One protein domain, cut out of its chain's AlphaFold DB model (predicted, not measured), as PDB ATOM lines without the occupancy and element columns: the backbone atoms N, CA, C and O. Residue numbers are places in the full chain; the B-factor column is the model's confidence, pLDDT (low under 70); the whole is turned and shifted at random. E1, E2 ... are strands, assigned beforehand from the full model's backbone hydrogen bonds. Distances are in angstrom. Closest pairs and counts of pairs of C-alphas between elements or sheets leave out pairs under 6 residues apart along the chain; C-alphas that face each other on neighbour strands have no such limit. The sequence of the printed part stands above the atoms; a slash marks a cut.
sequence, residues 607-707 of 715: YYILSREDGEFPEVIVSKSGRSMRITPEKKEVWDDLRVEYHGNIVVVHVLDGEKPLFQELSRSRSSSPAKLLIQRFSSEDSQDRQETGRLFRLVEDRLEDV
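Overview. This is residues 607 to 707 of the 715 residues of the protein "Esterase" of Bacillus licheniformis (UniProt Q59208). This is a sandwich, two sheets partly face to face: a strongly twisted sheet of six strands, and over one of its faces a smaller sheet of three strands, E3, E2 and E6. The large sheet curves toward the small one at its E8 and E9 end, and two long loops, residues 666 to 676 and 684 to 695, lie at opposite ends of the longest axis. The printed part has 101 residues with nine named strands, E1 to E9 in chain order, and no named helix; the large sheet runs E4, E5, E1, E7, E8, E9 and the small one E3, E2, E6, both antiparallel throughout. The class is all strand, though under half of the residues, 48 of 101, are in named elements. The whole is compact, with a radius of gyration of the C-alphas of 13.4 A and spans of 43 by 31 by 25 A.

Along the chain. In the large sheet, E1 is residues 607 to 612, 17.0 A long, and its first C-alpha is at (199.734, 147.808, 146.359). E7, the longest strand, is residues 677 to 683, 19.7 A. E4, residues 642 to 647, and E5, residues 650 to 655, are each 16.4 A. E8 is residues 696 to 700, 12.9 A, and E9 residues 703 to 706, 9.7 A, ending at C-alpha 706 at (196.564, 148.907, 129.639). In the small sheet, E2 is residues 620 to 624, 13.0 A, E3 residues 627 to 631, 13.3 A, and E6 residues 662 to 665, 10.4 A.

Arrangement. E1 and E7 are antiparallel neighbours at 163 degrees, with N 609 and O 680 2.8 A apart, within hydrogen-bond range. On the other side of E1, E5 pairs through N 610 and O 651, 2.8 A. The hairpin E4 and E5 has N 645 and O 652 at 2.8 A. E7, E8 and E9 form a meander, each strand the antiparallel neighbour of the one before, with N 697 and O 679 at 2.8 A and N 698 and O 705 at 2.9 A. In the small sheet, E2 has N 622 and O 629 of E3 at 2.9 A, and N 621 and O 664 of E6 at 2.8 A. The sheets' facing parts are 10.4 A centre to centre. The closest C-alphas of E6 and E8, those of Gln 664 and Leu 699, are 7.6 A apart. E6 and E9 are near each other, with 6 pairs of C-alphas within 10 A.

Size, cuts and confidence. The C-alphas farthest apart, those of Ser 671 and Asp 689, are 43.0 A apart. The printed part has no cut. The links E6 to E7 and E7 to E8 are long. The mean pLDDT of the printed part is 77.0; 30 residues are under 70, among them 667 to 675, 687 to 692 and 699 to 704.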
ATOM      1  N   TYR A 607     198.303 147.894 146.623       90.81
ATOM      2  CA  TYR A 607     199.734 147.808 146.359       90.81
ATOM      3  C   TYR A 607     200.034 147.696 144.867       90.81
ATOM      4  O   TYR A 607     199.184 147.304 144.066       90.81
ATOM      5  N   TYR A 608     201.261 148.057 144.511       91.69
ATOM      6  CA  TYR A 608     201.770 148.021 143.149       91.69
ATOM      7  C   TYR A 608     203.029 147.167 143.098       91.69
ATOM      8  O   TYR A 608     203.875 147.286 143.982       91.69
ATOM      9  N   ILE A 609     203.168 146.336 142.071       92.31
ATOM     10  CA  ILE A 609     204.409 145.625 141.762       92.31
ATOM     11  C   ILE A 609     205.019 146.278 140.530       92.31
ATOM     12  O   ILE A 609     204.376 146.367 139.487       92.31
ATOM     13  N   LEU A 610     206.254 146.741 140.666       91.44
ATOM     14  CA  LEU A 610     207.023 147.407 139.629       91.44
ATOM     15  C   LEU A 610     208.134 146.471 139.152       91.44
ATOM     16  O   LEU A 610     208.871 145.904 139.965       91.44
ATOM     17  N   SER A 611     208.270 146.337 137.838       90.19
ATOM     18  CA  SER A 611     209.319 145.556 137.175       90.19
ATOM     19  C   SER A 611     209.650 146.152 135.803       90.19
ATOM     20  O   SER A 611     209.048 147.141 135.382       90.19
ATOM     21  N   ARG A 612     210.633 145.587 135.097       86.50
ATOM     22  CA  ARG A 612     210.981 145.980 133.722       86.50
ATOM     23  C   ARG A 612     210.967 144.776 132.792       86.50
ATOM     24  O   ARG A 612     211.299 143.669 133.212       86.50
ATOM     25  N   GLU A 613     210.637 145.006 131.521       82.31
ATOM     26  CA  GLU A 613     210.633 143.962 130.480       82.31
ATOM     27  C   GLU A 613     212.017 143.303 130.293       82.31
ATOM     28  O   GLU A 613     212.093 142.111 130.015       82.31
ATOM     29  N   ASP A 614     213.110 144.053 130.489       83.62
ATOM     30  CA  ASP A 614     214.492 143.552 130.408       83.62
ATOM     31  C   ASP A 614     214.997 142.897 131.705       83.62
ATOM     32  O   ASP A 614     216.125 142.412 131.751       83.62
ATOM     33  N   GLY A 615     214.181 142.875 132.762       83.81
ATOM     34  CA  GLY A 615     214.561 142.346 134.072       83.81
ATOM     35  C   GLY A 615     215.516 143.242 134.870       83.81
ATOM     36  O   GLY A 615     215.906 142.868 135.980       83.81
ATOM     37  N   GLU A 616     215.883 144.422 134.370       87.25
ATOM     38  CA  GLU A 616     216.674 145.392 135.131       87.25
ATOM     39  C   GLU A 616     215.852 146.028 136.260       87.25
ATOM     40  O   GLU A 616     214.621 145.969 136.287       87.25
ATOM     41  N   PHE A 617     216.532 146.673 137.210       88.00
ATOM     42  CA  PHE A 617     215.855 147.336 138.322       88.00
ATOM     43  C   PHE A 617     214.957 148.503 137.837       88.00
ATOM     44  O   PHE A 617     215.431 149.349 137.060       88.00
ATOM     45  N   PRO A 618     213.690 148.597 138.299       88.25
ATOM     46  CA  PRO A 618     212.748 149.652 137.933       88.25
ATOM     47  C   PRO A 618     213.056 150.949 138.691       88.25
ATOM     48  O   PRO A 618     212.572 151.192 139.795       88.25
ATOM     49  N   GLU A 619     213.877 151.802 138.085       87.62
ATOM     50  CA  GLU A 619     214.122 153.152 138.586       87.62
ATOM     51  C   GLU A 619     212.923 154.067 138.312       87.62
ATOM     52  O   GLU A 619     212.656 154.431 137.166       87.62
ATOM     53  N   VAL A 620     212.229 154.481 139.375       87.06
ATOM     54  CA  VAL A 620     211.008 155.295 139.275       87.06
ATOM     55  C   VAL A 620     210.992 156.448 140.273       87.06
ATOM     56  O   VAL A 620     211.568 156.371 141.361       87.06
ATOM     57  N   ILE A 621     210.292 157.518 139.920       87.12
ATOM     58  CA  ILE A 621     209.825 158.540 140.852       87.12
ATOM     59  C   ILE A 621     208.380 158.202 141.207       87.12
ATOM     60  O   ILE A 621     207.537 158.050 140.324       87.12
ATOM     61  N   VAL A 622     208.098 158.086 142.502       87.44
ATOM     62  CA  VAL A 622     206.741 157.903 143.027       87.44
ATOM     63  C   VAL A 622     206.289 159.224 143.627       87.44
ATOM     64  O   VAL A 622     206.949 159.733 144.531       87.44
ATOM     65  N   SER A 623     205.186 159.780 143.134       86.81
ATOM     66  CA  SER A 623     204.622 161.048 143.604       86.81
ATOM     67  C   SER A 623     203.242 160.837 144.221       86.81
ATOM     68  O   SER A 623     202.378 160.221 143.603       86.81
ATOM     69  N   LYS A 624     203.023 161.344 145.435       87.06
ATOM     70  CA  LYS A 624     201.762 161.209 146.185       87.06
ATOM     71  C   LYS A 624     201.626 162.353 147.196       87.06
ATOM     72  O   LYS A 624     202.629 162.783 147.766       87.06
ATOM     73  N   SER A 625     200.419 162.900 147.353       83.62
ATOM     74  CA  SER A 625     200.119 164.018 148.267       83.62
ATOM     75  C   SER A 625     201.086 165.222 148.156       83.62
ATOM     76  O   SER A 625     201.458 165.840 149.153       83.62
ATOM     77  N   GLY A 626     201.546 165.547 146.938       80.50
ATOM     78  CA  GLY A 626     202.479 166.656 146.675       80.50
ATOM     79  C   GLY A 626     203.941 166.403 147.075       80.50
ATOM     80  O   GLY A 626     204.762 167.317 147.001       80.50
ATOM     81  N   ARG A 627     204.280 165.180 147.491       85.31
ATOM     82  CA  ARG A 627     205.649 164.718 147.752       85.31
ATOM     83  C   ARG A 627     206.094 163.790 146.621       85.31
ATOM     84  O   ARG A 627     205.252 163.168 145.973       85.31
ATOM     85  N   SER A 628     207.404 163.643 146.428       83.44
ATOM     86  CA  SER A 628     207.982 162.697 145.466       83.44
ATOM     87  C   SER A 628     209.175 161.972 146.078       83.44
ATOM     88  O   SER A 628     210.027 162.613 146.689       83.44
ATOM     89  N   MET A 629     209.245 160.653 145.904       84.25
ATOM     90  CA  MET A 629     210.380 159.823 146.309       84.25
ATOM     91  C   MET A 629     211.032 159.183 145.093       84.25
ATOM     92  O   MET A 629     210.356 158.771 144.149       84.25
ATOM     93  N   ARG A 630     212.359 159.070 145.128       85.44
ATOM     94  CA  ARG A 630     213.121 158.373 144.092       85.44
ATOM     95  C   ARG A 630     213.415 156.948 144.547       85.44
ATOM     96  O   ARG A 630     214.101 156.763 145.548       85.44
ATOM     97  N   ILE A 631     212.944 155.963 143.789       84.31
ATOM     98  CA  ILE A 631     213.269 154.550 143.981       84.31
ATOM     99  C   ILE A 631     214.436 154.210 143.054       84.31
ATOM    100  O   ILE A 631     214.286 154.196 141.833       84.31
ATOM    101  N   THR A 632     215.606 153.946 143.635       81.56
ATOM    102  CA  THR A 632     216.784 153.417 142.925       81.56
ATOM    103  C   THR A 632     217.367 152.228 143.693       81.56
ATOM    104  O   THR A 632     216.974 151.999 144.843       81.56
ATOM    105  N   PRO A 633     218.318 151.473 143.113       73.94
ATOM    106  CA  PRO A 633     219.004 150.409 143.847       73.94
ATOM    107  C   PRO A 633     219.735 150.916 145.108       73.94
ATOM    108  O   PRO A 633     219.827 150.208 146.110       73.94
ATOM    109  N   GLU A 634     220.255 152.147 145.082       66.12
ATOM    110  CA  GLU A 634     221.119 152.711 146.127       66.12
ATOM    111  C   GLU A 634     220.395 153.627 147.119       66.12
ATOM    112  O   GLU A 634     220.898 153.799 148.236       66.12
ATOM    113  N   LYS A 635     219.267 154.234 146.722       61.78
ATOM    114  CA  LYS A 635     218.509 155.207 147.519       61.78
ATOM    115  C   LYS A 635     217.113 154.668 147.828       61.78
ATOM    116  O   LYS A 635     216.315 154.416 146.928       61.78
ATOM    117  N   LYS A 636     216.835 154.529 149.124       63.19
ATOM    118  CA  LYS A 636     215.564 154.043 149.663       63.19
ATOM    119  C   LYS A 636     215.004 155.108 150.600       63.19
ATOM    120  O   LYS A 636     215.663 155.471 151.571       63.19
ATOM    121  N   GLU A 637     213.835 155.645 150.277       61.84
ATOM    122  CA  GLU A 637     213.101 156.578 151.138       61.84
ATOM    123  C   GLU A 637     211.900 155.844 151.745       61.84
ATOM    124  O   GLU A 637     211.281 155.016 151.082       61.84
ATOM    125  N   VAL A 638     211.599 156.117 153.015       61.28
ATOM    126  CA  VAL A 638     210.476 155.513 153.747       61.28
ATOM    127  C   VAL A 638     209.505 156.624 154.101       61.28
ATOM    128  O   VAL A 638     209.929 157.634 154.668       61.28
ATOM    129  N   TRP A 639     208.229 156.456 153.766       70.62
ATOM    130  CA  TRP A 639     207.165 157.361 154.197       70.62
ATOM    131  C   TRP A 639     206.200 156.616 155.122       70.62
ATOM    132  O   TRP A 639     206.032 155.405 155.010       70.62
ATOM    133  N   ASP A 640     205.550 157.335 156.035       69.12
ATOM    134  CA  ASP A 640     204.624 156.728 157.004       69.12
ATOM    135  C   ASP A 640     203.353 156.150 156.344       69.12
ATOM    136  O   ASP A 640     202.657 155.323 156.930       69.12
ATOM    137  N   ASP A 641     203.050 156.579 155.119       77.00
ATOM    138  CA  ASP A 641     201.865 156.246 154.325       77.00
ATOM    139  C   ASP A 641     202.173 155.364 153.094       77.00
ATOM    140  O   ASP A 641     201.245 154.915 152.409       77.00
ATOM    141  N   LEU A 642     203.456 155.083 152.825       82.62
ATOM    142  CA  LEU A 642     203.932 154.180 151.774       82.62
ATOM    143  C   LEU A 642     204.987 153.216 152.323       82.62
ATOM    144  O   LEU A 642     206.059 153.626 152.767       82.62
ATOM    145  N   ARG A 643     204.740 151.910 152.190       82.38
ATOM    146  CA  ARG A 643     205.743 150.880 152.494       82.38
ATOM    147  C   ARG A 643     206.313 150.315 151.198       82.38
ATOM    148  O   ARG A 643     205.582 149.696 150.429       82.38
ATOM    149  N   VAL A 644     207.613 150.502 150.979       84.38
ATOM    150  CA  VAL A 644     208.324 149.973 149.805       84.38
ATOM    151  C   VAL A 644     209.117 148.727 150.190       84.38
ATOM    152  O   VAL A 644     209.884 148.745 151.151       84.38
ATOM    153  N   GLU A 645     208.934 147.643 149.441       86.44
ATOM    154  CA  GLU A 645     209.614 146.364 149.633       86.44
ATOM    155  C   GLU A 645     210.409 145.980 148.382       86.44
ATOM    156  O   GLU A 645     209.985 146.223 147.252       86.44
ATOM    157  N   TYR A 646     211.568 145.355 148.588       86.94
ATOM    158  CA  TYR A 646     212.493 144.983 147.520       86.94
ATOM    159  C   TYR A 646     212.630 143.459 147.442       86.94
ATOM    160  O   TYR A 646     212.842 142.784 148.454       86.94
ATOM    161  N   HIS A 647     212.526 142.922 146.226       91.00
ATOM    162  CA  HIS A 647     212.607 141.494 145.910       91.00
ATOM    163  C   HIS A 647     213.577 141.290 144.734       91.00
ATOM    164  O   HIS A 647     213.199 140.870 143.641       91.00
ATOM    165  N   GLY A 648     214.842 141.671 144.937       88.25
ATOM    166  CA  GLY A 648     215.828 141.757 143.859       88.25
ATOM    167  C   GLY A 648     215.528 142.951 142.953       88.25
ATOM    168  O   GLY A 648     215.507 144.084 143.428       88.25
ATOM    169  N   ASN A 649     215.252 142.690 141.674       90.19
ATOM    170  CA  ASN A 649     214.903 143.719 140.685       90.19
ATOM    171  C   ASN A 649     213.393 143.994 140.607       90.19
ATOM    172  O   ASN A 649     212.931 144.635 139.673       90.19
ATOM    173  N   ILE A 650     212.618 143.509 141.577       91.94
ATOM    174  CA  ILE A 650     211.189 143.793 141.692       91.94
ATOM    175  C   ILE A 650     210.959 144.669 142.917       91.94
ATOM    176  O   ILE A 650     211.493 144.397 143.997       91.94
ATOM    177  N   VAL A 651     210.148 145.710 142.743       91.31
ATOM    178  CA  VAL A 651     209.782 146.647 143.807       91.31
ATOM    179  C   VAL A 651     208.288 146.545 144.068       91.31
ATOM    180  O   VAL A 651     207.493 146.591 143.136       91.31
ATOM    181  N   VAL A 652     207.898 146.432 145.334       91.44
ATOM    182  CA  VAL A 652     206.494 146.450 145.751       91.44
ATOM    183  C   VAL A 652     206.234 147.725 146.538       91.44
ATOM    184  O   VAL A 652     206.944 148.015 147.495       91.44
ATOM    185  N   VAL A 653     205.220 148.492 146.151       90.00
ATOM    186  CA  VAL A 653     204.801 149.721 146.836       90.00
ATOM    187  C   VAL A 653     203.424 149.489 147.443       90.00
ATOM    188  O   VAL A 653     202.428 149.457 146.723       90.00
ATOM    189  N   HIS A 654     203.356 149.324 148.760       88.38
ATOM    190  CA  HIS A 654     202.101 149.265 149.506       88.38
ATOM    191  C   HIS A 654     201.637 150.674 149.870       88.38
ATOM    192  O   HIS A 654     202.406 151.464 150.418       88.38
ATOM    193  N   VAL A 655     200.365 150.961 149.612       88.00
ATOM    194  CA  VAL A 655     199.715 152.238 149.910       88.00
ATOM    195  C   VAL A 655     198.816 152.058 151.126       88.00
ATOM    196  O   VAL A 655     197.837 151.314 151.072       88.00
ATOM    197  N   LEU A 656     199.167 152.709 152.237       82.94
ATOM    198  CA  LEU A 656     198.559 152.432 153.545       82.94
ATOM    199  C   LEU A 656     197.302 153.267 153.831       82.94
ATOM    200  O   LEU A 656     196.479 152.869 154.651       82.94
ATOM    201  N   ASP A 657     197.134 154.395 153.146       83.38
ATOM    202  CA  ASP A 657     196.003 155.321 153.295       83.38
ATOM    203  C   ASP A 657     195.008 155.285 152.120       83.38
ATOM    204  O   ASP A 657     193.991 155.972 152.145       83.38
ATOM    205  N   GLY A 658     195.293 154.475 151.096       78.75
ATOM    206  CA  GLY A 658     194.459 154.306 149.906       78.75
ATOM    207  C   GLY A 658     194.600 155.393 148.832       78.75
ATOM    208  O   GLY A 658     194.036 155.229 147.749       78.75
ATOM    209  N   GLU A 659     195.364 156.470 149.056       83.94
ATOM    210  CA  GLU A 659     195.553 157.516 148.039       83.94
ATOM    211  C   GLU A 659     196.499 157.022 146.928       83.94
ATOM    212  O   GLU A 659     197.654 156.667 147.168       83.94
ATOM    213  N   LYS A 660     196.006 156.986 145.683       84.88
ATOM    214  CA  LYS A 660     196.748 156.421 144.546       84.88
ATOM    215  C   LYS A 660     198.009 157.250 144.232       84.88
ATOM    216  O   LYS A 660     197.880 158.445 143.970       84.88
ATOM    217  N   PRO A 661     199.202 156.630 144.184       86.06
ATOM    218  CA  PRO A 661     200.418 157.304 143.754       86.06
ATOM    219  C   PRO A 661     200.484 157.449 142.226       86.06
ATOM    220  O   PRO A 661     199.872 156.681 141.481       86.06
ATOM    221  N   LEU A 662     201.286 158.408 141.770       85.62
ATOM    222  CA  LEU A 662     201.718 158.574 140.384       85.62
ATOM    223  C   LEU A 662     203.140 158.032 140.220       85.62
ATOM    224  O   LEU A 662     203.983 158.230 141.096       85.62
ATOM    225  N   PHE A 663     203.414 157.386 139.089       85.44
ATOM    226  CA  PHE A 663     204.726 156.830 138.760       85.44
ATOM    227  C   PHE A 663     205.304 157.549 137.543       85.44
ATOM    228  O   PHE A 663     204.599 157.732 136.557       85.44
ATOM    229  N   GLN A 664     206.580 157.930 137.609       82.81
ATOM    230  CA  GLN A 664     207.326 158.517 136.491       82.81
ATOM    231  C   GLN A 664     208.650 157.771 136.320       82.81
ATOM    232  O   GLN A 664     209.344 157.498 137.303       82.81
ATOM    233  N   GLU A 665     209.017 157.424 135.089       76.56
ATOM    234  CA  GLU A 665     210.290 156.748 134.818       76.56
ATOM    235  C   GLU A 665     211.449 157.757 134.858       76.56
ATOM    236  O   GLU A 665     211.356 158.870 134.336       76.56
ATOM    237  N   LEU A 666     212.567 157.384 135.483       72.25
ATOM    238  CA  LEU A 666     213.763 158.228 135.478       72.25
ATOM    239  C   LEU A 666     214.410 158.205 134.090       72.25
ATOM    240  O   LEU A 666     214.772 157.142 133.591       72.25
ATOM    241  N   SER A 667     214.603 159.380 133.479       60.50
ATOM    242  CA  SER A 667     215.251 159.496 132.167       60.50
ATOM    243  C   SER A 667     216.665 158.900 132.198       60.50
ATOM    244  O   SER A 667     217.583 159.476 132.788       60.50
ATOM    245  N   ARG A 668     216.847 157.738 131.560       58.28
ATOM    246  CA  ARG A 668     218.153 157.080 131.403       58.28
ATOM    247  C   ARG A 668     218.899 157.633 130.176       58.28
ATOM    248  O   ARG A 668     218.303 158.222 129.274       58.28
ATOM    249  N   SER A 669     220.232 157.529 130.178       50.84
ATOM    250  CA  SER A 669     221.091 158.060 129.104       50.84
ATOM    251  C   SER A 669     220.763 157.419 127.744       50.84
ATOM    252  O   SER A 669     220.232 156.318 127.682       50.84
ATOM    253  N   ARG A 670     221.142 158.061 126.626       47.94
ATOM    254  CA  ARG A 670     220.897 157.572 125.245       47.94
ATOM    255  C   ARG A 670     221.419 156.151 124.930       47.94
ATOM    256  O   ARG A 670     221.170 155.667 123.832       47.94
ATOM    257  N   SER A 671     222.147 155.502 125.842       47.53
ATOM    258  CA  SER A 671     222.642 154.125 125.714       47.53
ATOM    259  C   SER A 671     221.809 153.077 126.468       47.53
ATOM    260  O   SER A 671     222.215 151.918 126.505       47.53
ATOM    261  N   SER A 672     220.700 153.445 127.121       52.84
ATOM    262  CA  SER A 672     219.865 152.497 127.870       52.84
ATOM    263  C   SER A 672     218.874 151.734 126.985       52.84
ATOM    264  O   SER A 672     218.347 152.278 126.017       52.84
ATOM    265  N   SER A 673     218.603 150.482 127.367       56.34
ATOM    266  CA  SER A 673     217.602 149.583 126.772       56.34
ATOM    267  C   SER A 673     216.232 150.265 126.570       56.34
ATOM    268  O   SER A 673     215.782 150.966 127.480       56.34
ATOM    269  N   PRO A 674     215.535 150.039 125.433       65.81
ATOM    270  CA  PRO A 674     214.180 150.550 125.184       65.81
ATOM    271  C   PRO A 674     213.091 149.812 125.983       65.81
ATOM    272  O   PRO A 674     211.906 150.091 125.798       65.81
ATOM    273  N   ALA A 675     213.473 148.839 126.817       69.38
ATOM    274  CA  ALA A 675     212.556 148.048 127.626       69.38
ATOM    275  C   ALA A 675     211.768 148.923 128.599       69.38
ATOM    276  O   ALA A 675     212.333 149.784 129.286       69.38
ATOM    277  N   LYS A 676     210.461 148.672 128.655       78.19
ATOM    278  CA  LYS A 676     209.510 149.531 129.356       78.19
ATOM    279  C   LYS A 676     209.311 149.104 130.807       78.19
ATOM    280  O   LYS A 676     209.490 147.935 131.166       78.19
ATOM    281  N   LEU A 677     208.908 150.069 131.630       83.88
ATOM    282  CA  LEU A 677     208.437 149.839 132.989       83.88
ATOM    283  C   LEU A 677     207.060 149.155 132.971       83.88
ATOM    284  O   LEU A 677     206.134 149.597 132.285       83.88
ATOM    285  N   LEU A 678     206.941 148.103 133.773       85.19
ATOM    286  CA  LEU A 678     205.733 147.320 133.990       85.19
ATOM    287  C   LEU A 678     205.212 147.570 135.406       85.19
ATOM    288  O   LEU A 678     205.972 147.503 136.375       85.19
ATOM    289  N   ILE A 679     203.917 147.857 135.526       87.62
ATOM    290  CA  ILE A 679     203.252 148.170 136.794       87.62
ATOM    291  C   ILE A 679     202.021 147.283 136.928       87.62
ATOM    292  O   ILE A 679     201.069 147.422 136.170       87.62
ATOM    293  N   GLN A 680     202.008 146.395 137.915       88.12
ATOM    294  CA  GLN A 680     200.816 145.630 138.277       88.12
ATOM    295  C   GLN A 680     200.146 146.276 139.481       88.12
ATOM    296  O   GLN A 680     200.801 146.496 140.500       88.12
ATOM    297  N   ARG A 681     198.847 146.566 139.389       88.31
ATOM    298  CA  ARG A 681     198.068 147.147 140.493       88.31
ATOM    299  C   ARG A 681     197.183 146.087 141.137       88.31
ATOM    300  O   ARG A 681     196.476 145.372 140.441       88.31
ATOM    301  N   PHE A 682     197.161 146.053 142.464       87.31
ATOM    302  CA  PHE A 682     196.312 145.161 143.247       87.31
ATOM    303  C   PHE A 682     195.536 145.968 144.282       87.31
ATOM    304  O   PHE A 682     196.140 146.666 145.101       87.31
ATOM    305  N   SER A 683     194.207 145.874 144.272       85.38
ATOM    306  CA  SER A 683     193.360 146.571 145.237       85.38
ATOM    307  C   SER A 683     192.187 145.724 145.711       85.38
ATOM    308  O   SER A 683     191.619 144.946 144.953       85.38
ATOM    309  N   SER A 684     191.787 145.920 146.967       82.50
ATOM    310  CA  SER A 684     190.552 145.352 147.517       82.50
ATOM    311  C   SER A 684     189.277 145.950 146.913       82.50
ATOM    312  O   SER A 684     188.202 145.403 147.129       82.50
ATOM    313  N   GLU A 685     189.378 147.098 146.236       80.19
ATOM    314  CA  GLU A 685     188.250 147.757 145.559       80.19
ATOM    315  C   GLU A 685     188.028 147.238 144.132       80.19
ATOM    316  O   GLU A 685     186.999 147.534 143.529       80.19
ATOM    317  N   ASP A 686     188.981 146.475 143.591       76.38
ATOM    318  CA  ASP A 686     188.901 145.952 142.231       76.38
ATOM    319  C   ASP A 686     187.851 144.836 142.149       76.38
ATOM    320  O   ASP A 686     187.801 143.934 142.994       76.38
ATOM    321  N   SER A 687     187.010 144.872 141.114       59.84
ATOM    322  CA  SER A 687     185.976 143.853 140.925       59.84
ATOM    323  C   SER A 687     186.606 142.519 140.514       59.84
ATOM    324  O   SER A 687     187.207 142.424 139.439       59.84
ATOM    325  N   GLN A 688     186.409 141.462 141.318       58.72
ATOM    326  CA  GLN A 688     186.822 140.094 140.957       58.72
ATOM    327  C   GLN A 688     186.168 139.645 139.640       58.72
ATOM    328  O   GLN A 688     186.857 139.123 138.770       58.72
ATOM    329  N   ASP A 689     184.891 139.983 139.434       49.34
ATOM    330  CA  ASP A 689     184.128 139.642 138.219       49.34
ATOM    331  C   ASP A 689     184.645 140.327 136.944       49.34
ATOM    332  O   ASP A 689     184.289 139.938 135.836       49.34
ATOM    333  N   ARG A 690     185.465 141.376 137.082       47.94
ATOM    334  CA  ARG A 690     186.034 142.123 135.951       47.94
ATOM    335  C   ARG A 690     187.529 141.868 135.775       47.94
ATOM    336  O   ARG A 690     188.150 142.534 134.946       47.94
ATOM    337  N   GLN A 691     188.107 140.951 136.563       57.72
ATOM    338  CA  GLN A 691     189.545 140.657 136.588       57.72
ATOM    339  C   GLN A 691     190.389 141.949 136.628       57.72
ATOM    340  O   GLN A 691     191.332 142.137 135.865       57.72
ATOM    341  N   GLU A 692     189.983 142.914 137.459       60.12
ATOM    342  CA  GLU A 692     190.641 144.229 137.546       60.12
ATOM    343  C   GLU A 692     191.909 144.195 138.416       60.12
ATOM    344  O   GLU A 692     192.835 144.977 138.195       60.12
ATOM    345  N   THR A 693     191.982 143.257 139.366       71.69
ATOM    346  CA  THR A 693     193.146 143.081 140.246       71.69
ATOM    347  C   THR A 693     194.293 142.375 139.528       71.69
ATOM    348  O   THR A 693     194.103 141.364 138.858       71.69
ATOM    349  N   GLY A 694     195.513 142.871 139.718       69.62
ATOM    350  CA  GLY A 694     196.724 142.318 139.114       69.62
ATOM    351  C   GLY A 694     196.904 142.657 137.636       69.62
ATOM    352  O   GLY A 694     197.843 142.147 137.025       69.62
ATOM    353  N   ARG A 695     196.049 143.522 137.065       73.12
ATOM    354  CA  ARG A 695     196.192 143.993 135.682       73.12
ATOM    355  C   ARG A 695     197.550 144.644 135.461       73.12
ATOM    356  O   ARG A 695     198.042 145.391 136.315       73.12
ATOM    357  N   LEU A 696     198.136 144.327 134.312       75.62
ATOM    358  CA  LEU A 696     199.445 144.798 133.897       75.62
ATOM    359  C   LEU A 696     199.297 146.100 133.117       75.62
ATOM    360  O   LEU A 696     198.716 146.132 132.037       75.62
ATOM    361  N   PHE A 697     199.879 147.160 133.653       76.06
ATOM    362  CA  PHE A 697     199.945 148.460 133.014       76.06
ATOM    363  C   PHE A 697     201.364 148.734 132.541       76.06
ATOM    364  O   PHE A 697     202.353 148.350 133.175       76.06
ATOM    365  N   ARG A 698     201.457 149.459 131.436       75.38
ATOM    366  CA  ARG A 698     202.697 150.015 130.915       75.38
ATOM    367  C   ARG A 698     202.701 151.511 131.173       75.38
ATOM    368  O   ARG A 698     201.713 152.189 130.906       75.38
ATOM    369  N   LEU A 699     203.818 152.030 131.670       67.81
ATOM    370  CA  LEU A 699     203.970 153.472 131.826       67.81
ATOM    371  C   LEU A 699     204.373 154.102 130.483       67.81
ATOM    372  O   LEU A 699     205.416 153.757 129.926       67.81
ATOM    373  N   VAL A 700     203.544 155.003 129.954       65.50
ATOM    374  CA  VAL A 700     203.783 155.763 128.716       65.50
ATOM    375  C   VAL A 700     203.490 157.237 128.991       65.50
ATOM    376  O   VAL A 700     202.362 157.584 129.326       65.50
ATOM    377  N   GLU A 701     204.500 158.108 128.879       58.88
ATOM    378  CA  GLU A 701     204.364 159.561 129.124       58.88
ATOM    379  C   GLU A 701     203.624 159.888 130.442       58.88
ATOM    380  O   GLU A 701     202.658 160.650 130.456       58.88
ATOM    381  N   ASP A 702     204.039 159.257 131.548       60.44
ATOM    382  CA  ASP A 702     203.444 159.392 132.891       60.44
ATOM    383  C   ASP A 702     201.975 158.939 133.020       60.44
ATOM    384  O   ASP A 702     201.310 159.208 134.027       60.44
ATOM    385  N   ARG A 703     201.454 158.210 132.028       58.88
ATOM    386  CA  ARG A 703     200.131 157.578 132.054       58.88
ATOM    387  C   ARG A 703     200.262 156.059 132.067       58.88
ATOM    388  O   ARG A 703     201.127 155.488 131.411       58.88
ATOM    389  N   LEU A 704     199.395 155.405 132.838       66.50
ATOM    390  CA  LEU A 704     199.258 153.951 132.822       66.50
ATOM    391  C   LEU A 704     198.366 153.567 131.642       66.50
ATOM    392  O   LEU A 704     197.164 153.832 131.666       66.50
ATOM    393  N   GLU A 705     198.955 152.961 130.619       70.88
ATOM    394  CA  GLU A 705     198.229 152.358 129.503       70.88
ATOM    395  C   GLU A 705     198.050 150.860 129.771       70.88
ATOM    396  O   GLU A 705     198.983 150.187 130.222       70.88
ATOM    397  N   ASP A 706     196.843 150.341 129.531       66.19
ATOM    398  CA  ASP A 706     196.564 148.907 129.639       66.19
ATOM    399  C   ASP A 706     197.377 148.161 128.571       66.19
ATOM    400  O   ASP A 706     197.453 148.587 127.414       66.19
ATOM    401  N   VAL A 707     198.021 147.063 128.954       65.75
ATOM    402  CA  VAL A 707     198.682 146.192 127.983       65.75
ATOM    403  C   VAL A 707     197.602 145.278 127.406       65.75
ATOM    404  O   VAL A 707     197.438 144.145 127.852       65.75
TER     405      VAL A 707